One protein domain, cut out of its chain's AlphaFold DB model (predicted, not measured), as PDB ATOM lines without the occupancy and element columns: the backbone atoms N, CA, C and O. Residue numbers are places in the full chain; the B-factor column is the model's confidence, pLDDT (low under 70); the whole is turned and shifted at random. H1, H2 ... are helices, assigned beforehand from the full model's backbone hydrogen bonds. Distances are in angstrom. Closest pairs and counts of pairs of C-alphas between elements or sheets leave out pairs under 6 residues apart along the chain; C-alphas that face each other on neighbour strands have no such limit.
ATOM      1  N   PHE A 165     135.355 162.231 167.975       85.00
ATOM      2  CA  PHE A 165     136.095 163.217 167.188       85.00
ATOM      3  C   PHE A 165     137.320 163.793 167.925       85.00
ATOM      4  O   PHE A 165     138.403 163.912 167.343       85.00
ATOM      5  N   THR A 166     137.179 164.101 169.216       86.25
ATOM      6  CA  THR A 166     138.275 164.610 170.057       86.25
ATOM      7  C   THR A 166     139.406 163.592 170.182       86.25
ATOM      8  O   THR A 166     140.578 163.943 170.025       86.25
ATOM      9  N   ASP A 167     139.060 162.319 170.389       87.50
ATOM     10  CA  ASP A 167     140.032 161.230 170.447       87.50
ATOM     11  C   ASP A 167     140.745 161.071 169.103       87.50
ATOM     12  O   ASP A 167     141.965 160.927 169.058       87.50
ATOM     13  N   VAL A 168     140.011 161.157 167.991       88.19
ATOM     14  CA  VAL A 168     140.591 161.076 166.645       88.19
ATOM     15  C   VAL A 168     141.639 162.168 166.434       88.19
ATOM     16  O   VAL A 168     142.719 161.869 165.927       88.19
ATOM     17  N   ILE A 169     141.370 163.416 166.823       87.31
ATOM     18  CA  ILE A 169     142.354 164.507 166.710       87.31
ATOM     19  C   ILE A 169     143.577 164.221 167.580       87.31
ATOM     20  O   ILE A 169     144.713 164.321 167.105       87.31
ATOM     21  N   TYR A 170     143.353 163.838 168.836       90.38
ATOM     22  CA  TYR A 170     144.421 163.545 169.781       90.38
ATOM     23  C   TYR A 170     145.340 162.425 169.272       90.38
ATOM     24  O   TYR A 170     146.558 162.605 169.175       90.38
ATOM     25  N   TYR A 171     144.766 161.292 168.862       89.88
ATOM     26  CA  TYR A 171     145.532 160.151 168.369       89.88
ATOM     27  C   TYR A 171     146.132 160.393 166.985       89.88
ATOM     28  O   TYR A 171     147.196 159.852 166.707       89.88
ATOM     29  N   LYS A 172     145.543 161.248 166.135       88.75
ATOM     30  CA  LYS A 172     146.192 161.692 164.887       88.75
ATOM     31  C   LYS A 172     147.454 162.499 165.159       88.75
ATOM     32  O   LYS A 172     148.472 162.245 164.521       88.75
ATOM     33  N   LYS A 173     147.404 163.445 166.101       89.31
ATOM     34  CA  LYS A 173     148.582 164.228 166.497       89.31
ATOM     35  C   LYS A 173     149.663 163.319 167.080       89.31
ATOM     36  O   LYS A 173     150.819 163.424 166.683       89.31
ATOM     37  N   LYS A 174     149.273 162.398 167.968       88.12
ATOM     38  CA  LYS A 174     150.185 161.399 168.532       88.12
ATOM     39  C   LYS A 174     150.795 160.530 167.429       88.12
ATOM     40  O   LYS A 174     152.007 160.419 167.357       88.12
ATOM     41  N   PHE A 175     149.985 159.986 166.524       88.25
ATOM     42  CA  PHE A 175     150.468 159.182 165.400       88.25
ATOM     43  C   PHE A 175     151.464 159.939 164.515       88.25
ATOM     44  O   PHE A 175     152.490 159.377 164.150       88.25
ATOM     45  N   LEU A 176     151.196 161.213 164.209       87.62
ATOM     46  CA  LEU A 176     152.126 162.052 163.452       87.62
ATOM     47  C   LEU A 176     153.474 162.185 164.166       87.62
ATOM     48  O   LEU A 176     154.505 162.060 163.521       87.62
ATOM     49  N   GLN A 177     153.461 162.413 165.480       88.25
ATOM     50  CA  GLN A 177     154.688 162.512 166.266       88.25
ATOM     51  C   GLN A 177     155.495 161.211 166.209       88.25
ATOM     52  O   GLN A 177     156.659 161.249 165.840       88.25
ATOM     53  N   TYR A 178     154.856 160.063 166.453       87.12
ATOM     54  CA  TYR A 178     155.525 158.759 166.346       87.12
ATOM     55  C   TYR A 178     156.098 158.506 164.948       87.12
ATOM     56  O   TYR A 178     157.175 157.940 164.826       87.12
ATOM     57  N   TYR A 179     155.390 158.924 163.897       85.88
ATOM     58  CA  TYR A 179     155.867 158.770 162.525       85.88
ATOM     59  C   TYR A 179     157.082 159.657 162.225       85.88
ATOM     60  O   TYR A 179     157.994 159.233 161.524       85.88
ATOM     61  N   LEU A 180     157.108 160.885 162.749       87.94
ATOM     62  CA  LEU A 180     158.276 161.762 162.642       87.94
ATOM     63  C   LEU A 180     159.464 161.177 163.404       87.94
ATOM     64  O   LEU A 180     160.551 161.082 162.842       87.94
ATOM     65  N   ASP A 181     159.236 160.724 164.636       88.19
ATOM     66  CA  ASP A 181     160.261 160.080 165.458       88.19
ATOM     67  C   ASP A 181     160.828 158.838 164.748       88.19
ATOM     68  O   ASP A 181     162.039 158.646 164.702       88.19
ATOM     69  N   GLU A 182     159.975 158.030 164.114       86.38
ATOM     70  CA  GLU A 182     160.393 156.878 163.307       86.38
ATOM     71  C   GLU A 182     161.287 157.287 162.123       86.38
ATOM     72  O   GLU A 182     162.284 156.618 161.851       86.38
ATOM     73  N   GLN A 183     160.965 158.379 161.420       82.44
ATOM     74  CA  GLN A 183     161.799 158.883 160.321       82.44
ATOM     75  C   GLN A 183     163.179 159.320 160.814       82.44
ATOM     76  O   GLN A 183     164.177 158.909 160.224       82.44
ATOM     77  N   PHE A 184     163.243 160.075 161.914       86.38
ATOM     78  CA  PHE A 184     164.515 160.480 162.517       86.38
ATOM     79  C   PHE A 184     165.341 159.271 162.956       86.38
ATOM     80  O   PHE A 184     166.518 159.175 162.629       86.38
ATOM     81  N   VAL A 185     164.715 158.288 163.606       86.12
ATOM     82  CA  VAL A 185     165.399 157.055 164.017       86.12
ATOM     83  C   VAL A 185     165.922 156.273 162.810       86.12
ATOM     84  O   VAL A 185     167.032 155.744 162.849       86.12
ATOM     85  N   ASN A 186     165.156 156.187 161.722       86.12
ATOM     86  CA  ASN A 186     165.601 155.507 160.505       86.12
ATOM     87  C   ASN A 186     166.781 156.230 159.845       86.12
ATOM     88  O   ASN A 186     167.737 155.577 159.420       86.12
ATOM     89  N   GLU A 187     166.743 157.560 159.804       84.38
ATOM     90  CA  GLU A 187     167.853 158.383 159.330       84.38
ATOM     91  C   GLU A 187     169.105 158.182 160.194       84.38
ATOM     92  O   GLU A 187     170.189 157.925 159.668       84.38
ATOM     93  N   ASP A 188     168.950 158.180 161.516       84.12
ATOM     94  CA  ASP A 188     170.016 157.905 162.476       84.12
ATOM     95  C   ASP A 188     170.623 156.511 162.286       84.12
ATOM     96  O   ASP A 188     171.848 156.345 162.284       84.12
ATOM     97  N   ILE A 189     169.790 155.492 162.070       84.25
ATOM     98  CA  ILE A 189     170.237 154.126 161.772       84.25
ATOM     99  C   ILE A 189     171.046 154.098 160.473       84.25
ATOM    100  O   ILE A 189     172.101 153.457 160.418       84.25
ATOM    101  N   ASP A 190     170.583 154.774 159.426       84.00
ATOM    102  CA  ASP A 190     171.288 154.829 158.148       84.00
ATOM    103  C   ASP A 190     172.602 155.602 158.252       84.00
ATOM    104  O   ASP A 190     173.615 155.174 157.690       84.00
ATOM    105  N   ASN A 191     172.629 156.671 159.039       82.06
ATOM    106  CA  ASN A 191     173.835 157.398 159.403       82.06
ATOM    107  C   ASN A 191     174.836 156.478 160.120       82.06
ATOM    108  O   ASN A 191     175.982 156.338 159.680       82.06
ATOM    109  N   ILE A 192     174.401 155.733 161.137       81.88
ATOM    110  CA  ILE A 192     175.239 154.734 161.818       81.88
ATOM    111  C   ILE A 192     175.749 153.675 160.829       81.88
ATOM    112  O   ILE A 192     176.935 153.334 160.844       81.88
ATOM    113  N   ARG A 193     174.897 153.158 159.932       81.88
ATOM    114  CA  ARG A 193     175.303 152.178 158.907       81.88
ATOM    115  C   ARG A 193     176.365 152.749 157.970       81.88
ATOM    116  O   ARG A 193     177.355 152.063 157.698       81.88
ATOM    117  N   ARG A 194     176.195 153.991 157.503       81.38
ATOM    118  CA  ARG A 194     177.143 154.691 156.614       81.38
ATOM    119  C   ARG A 194     178.507 154.888 157.268       81.38
ATOM    120  O   ARG A 194     179.522 154.788 156.579       81.38
ATOM    121  N   TYR A 195     178.537 155.111 158.579       77.44
ATOM    122  CA  TYR A 195     179.759 155.395 159.333       77.44
ATOM    123  C   TYR A 195     180.264 154.217 160.181       77.44
ATOM    124  O   TYR A 195     181.235 154.359 160.919       77.44
ATOM    125  N   LYS A 196     179.704 153.011 159.998       73.00
ATOM    126  CA  LYS A 196     180.048 151.782 160.744       73.00
ATOM    127  C   LYS A 196     181.543 151.425 160.740       73.00
ATOM    128  O   LYS A 196     182.009 150.733 161.640       73.00
ATOM    129  N   ARG A 197     182.287 151.843 159.709       67.81
ATOM    130  CA  ARG A 197     183.724 151.547 159.540       67.81
ATOM    131  C   ARG A 197     184.651 152.592 160.166       67.81
ATOM    132  O   ARG A 197     185.863 152.395 160.143       67.81
ATOM    133  N   ILE A 198     184.117 153.688 160.701       69.88
ATOM    134  CA  ILE A 198     184.933 154.701 161.370       69.88
ATOM    135  C   ILE A 198     185.326 154.159 162.751       69.88
ATOM    136  O   ILE A 198     184.485 153.595 163.454       69.88
ATOM    137  N   PRO A 199     186.604 154.251 163.156       64.81
ATOM    138  CA  PRO A 199     187.034 153.749 164.453       64.81
ATOM    139  C   PRO A 199     186.322 154.499 165.592       64.81
ATOM    140  O   PRO A 199     186.604 155.661 165.869       64.81
ATOM    141  N   ASN A 200     185.439 153.797 166.309       63.22
ATOM    142  CA  ASN A 200     184.638 154.325 167.426       63.22
ATOM    143  C   ASN A 200     185.450 154.636 168.699       63.22
ATOM    144  O   ASN A 200     184.881 154.809 169.774       63.22
ATOM    145  N   THR A 201     186.783 154.666 168.626       62.84
ATOM    146  CA  THR A 201     187.658 154.892 169.787       62.84
ATOM    147  C   THR A 201     187.447 156.268 170.415       62.84
ATOM    148  O   THR A 201     187.573 156.378 171.630       62.84
ATOM    149  N   SER A 226     177.481 162.709 170.968       72.81
ATOM    150  CA  SER A 226     178.731 163.223 170.400       72.81
ATOM    151  C   SER A 226     178.982 162.726 168.973       72.81
ATOM    152  O   SER A 226     179.515 163.472 168.160       72.81
ATOM    153  N   PHE A 227     178.548 161.505 168.648       77.62
ATOM    154  CA  PHE A 227     178.661 160.948 167.302       77.62
ATOM    155  C   PHE A 227     177.743 161.676 166.313       77.62
ATOM    156  O   PHE A 227     178.214 162.090 165.257       77.62
ATOM    157  N   PHE A 228     176.471 161.893 166.657       76.81
ATOM    158  CA  PHE A 228     175.541 162.612 165.778       76.81
ATOM    159  C   PHE A 228     175.930 164.079 165.583       76.81
ATOM    160  O   PHE A 228     175.893 164.577 164.461       76.81
ATOM    161  N   LYS A 229     176.440 164.741 166.626       78.69
ATOM    162  CA  LYS A 229     176.953 166.115 166.522       78.69
ATOM    163  C   LYS A 229     178.131 166.248 165.548       78.69
ATOM    164  O   LYS A 229     178.270 167.279 164.893       78.69
ATOM    165  N   ASP A 230     178.974 165.223 165.450       75.12
ATOM    166  CA  ASP A 230     180.101 165.188 164.512       75.12
ATOM    167  C   ASP A 230     179.652 164.811 163.079       75.12
ATOM    168  O   ASP A 230     180.331 165.154 162.108       75.12
ATOM    169  N   ILE A 231     178.488 164.158 162.917       73.31
ATOM    170  CA  ILE A 231     177.840 163.959 161.606       73.31
ATOM    171  C   ILE A 231     177.287 165.285 161.092       73.31
ATOM    172  O   ILE A 231     177.581 165.662 159.961       73.31
ATOM    173  N   GLU A 232     176.528 166.004 161.922       73.88
ATOM    174  CA  GLU A 232     175.890 167.276 161.548       73.88
ATOM    175  C   GLU A 232     176.903 168.343 161.111       73.88
ATOM    176  O   GLU A 232     176.618 169.164 160.242       73.88
ATOM    177  N   LYS A 233     178.110 168.318 161.682       78.25
ATOM    178  CA  LYS A 233     179.206 169.230 161.321       78.25
ATOM    179  C   LYS A 233     179.956 168.841 160.044       78.25
ATOM    180  O   LYS A 233     180.814 169.600 159.602       78.25
ATOM    181  N   GLY A 234     179.678 167.669 159.467       69.56
ATOM    182  CA  GLY A 234     180.396 167.139 158.301       69.56
ATOM    183  C   GLY A 234     181.798 166.592 158.611       69.56
ATOM    184  O   GLY A 234     182.508 166.153 157.703       69.56
ATOM    185  N   ASP A 235     182.206 166.549 159.883       69.50
ATOM    186  CA  ASP A 235     183.553 166.133 160.294       69.50
ATOM    187  C   ASP A 235     183.833 164.661 159.931       69.50
ATOM    188  O   ASP A 235     184.958 164.281 159.586       69.50
ATOM    189  N   LEU A 236     182.793 163.819 159.932       67.56
ATOM    190  CA  LEU A 236     182.884 162.399 159.577       67.56
ATOM    191  C   LEU A 236     183.001 162.142 158.063       67.56
ATOM    192  O   LEU A 236     183.567 161.115 157.670       67.56
ATOM    193  N   GLU A 237     182.554 163.067 157.206       68.38
ATOM    194  CA  GLU A 237     182.761 162.960 155.753       68.38
ATOM    195  C   GLU A 237     184.236 163.139 155.385       68.38
ATOM    196  O   GLU A 237     184.771 162.378 154.574       68.38
ATOM    197  N   SER A 238     184.926 164.071 156.048       65.19
ATOM    198  CA  SER A 238     186.370 164.274 155.891       65.19
ATOM    199  C   SER A 238     187.158 163.006 156.249       65.19
ATOM    200  O   SER A 238     187.961 162.514 155.450       65.19
ATOM    201  N   TYR A 239     186.848 162.378 157.392       62.34
ATOM    202  CA  TYR A 239     187.457 161.102 157.795       62.34
ATOM    203  C   TYR A 239     187.179 159.963 156.809       62.34
ATOM    204  O   TYR A 239     188.082 159.177 156.500       62.34
ATOM    205  N   ARG A 240     185.946 159.863 156.299       65.25
ATOM    206  CA  ARG A 240     185.568 158.859 155.299       65.25
ATOM    207  C   ARG A 240     186.340 159.046 153.997       65.25
ATOM    208  O   ARG A 240     186.835 158.057 153.465       65.25
ATOM    209  N   ASN A 241     186.466 160.274 153.502       66.19
ATOM    210  CA  ASN A 241     187.177 160.571 152.257       66.19
ATOM    211  C   ASN A 241     188.679 160.278 152.381       66.19
ATOM    212  O   ASN A 241     189.254 159.649 151.496       66.19
ATOM    213  N   ILE A 242     189.292 160.614 153.521       65.56
ATOM    214  CA  ILE A 242     190.699 160.294 153.807       65.56
ATOM    215  C   ILE A 242     190.926 158.774 153.853       65.56
ATOM    216  O   ILE A 242     191.885 158.270 153.269       65.56
ATOM    217  N   HIS A 243     190.044 158.019 154.515       61.50
ATOM    218  CA  HIS A 243     190.185 156.563 154.607       61.50
ATOM    219  C   HIS A 243     189.801 155.822 153.325       61.50
ATOM    220  O   HIS A 243     190.402 154.788 153.043       61.50
ATOM    221  N   LYS A 244     188.851 156.335 152.537       62.31
ATOM    222  CA  LYS A 244     188.514 155.795 151.216       62.31
ATOM    223  C   LYS A 244     189.697 155.955 150.259       62.31
ATOM    224  O   LYS A 244     190.167 154.956 149.732       62.31
TER     225      LYS A 244
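Overview. This is residues 165 to 201 and 226 to 244 of the 279 residues of an uncharacterized protein of viral metagenome (UniProt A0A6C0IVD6). Picture a long straight arm with a small head at one end: the helix H1 makes the length, and its residues 165 to 187 stick out free of everything else. The head gathers the last part of H1, the loop after it and two short helices, H2 about perpendicular to H1 and H3 near its far end; the three helices come near each other but are only loosely put together. The printed part has 56 residues with three named helices, in the order H1, H2, H3, and no named strand; the class is all helix. The whole is extended, with a radius of gyration of the C-alphas of 17.1 A, and the C-alphas span 56 by 18 by 17 A.

Arrangement. Start with H1, residues 165 to 195, and go along it: residues 165 to 187 stand free. At Asp 188, look across to H2, residues 226 to 232: the C-alphas of Asp 188 and Phe 228 are the closest of the two helices, 8.0 A apart. H1 and H2 are close but not clearly touching, and their lines are about perpendicular, at 87 degrees. Go on to Tyr 195 and look for H3, residues 235 to 244: the closest C-alphas of H1 and H3 are those of Tyr 195 and Leu 236, 7.7 A apart. These two are close but not clearly touching, and run the same way at a steep tilt of 39 degrees. H2 and H3 are also close but not clearly touching, with the C-alphas of Asp 230 and Leu 236 closest at 6.3 A. Their lines are about perpendicular, at 84 degrees. In the backbones of H1, H2 and H3, every O i to N i+4 pair is within hydrogen-bond range.

Along the chain. Find C-alpha 165 at (136.095, 163.217, 167.188); from there H1 runs 45.0 A to C-alpha 195 at (179.759, 155.395, 159.333). Beyond the cut, H2 goes from Ser 226 to Glu 232, 10.1 A from first to last C-alpha. H3 goes from Asp 235 to Lys 244, a length of 14.6 A, and ends with C-alpha 244 at (188.514, 155.795, 151.216).

Size, cuts and confidence. The two C-alphas farthest apart are those of Phe 165 and Ile 242, at 56.3 A. Without the residues that stand free, the body of 33 residues spans 22 by 18 by 18 A. Residues 202 to 225 are not printed; the link from H1 to H2 goes across this cut, where C-alphas 201 and 226 are 12.2 A apart. The link from H2 to H3 is tight, with 2 residues between them. The mean pLDDT of the printed part is 78.5, and the model's confidence is low, under 70, at residues 197 to 201 and 234 to 244.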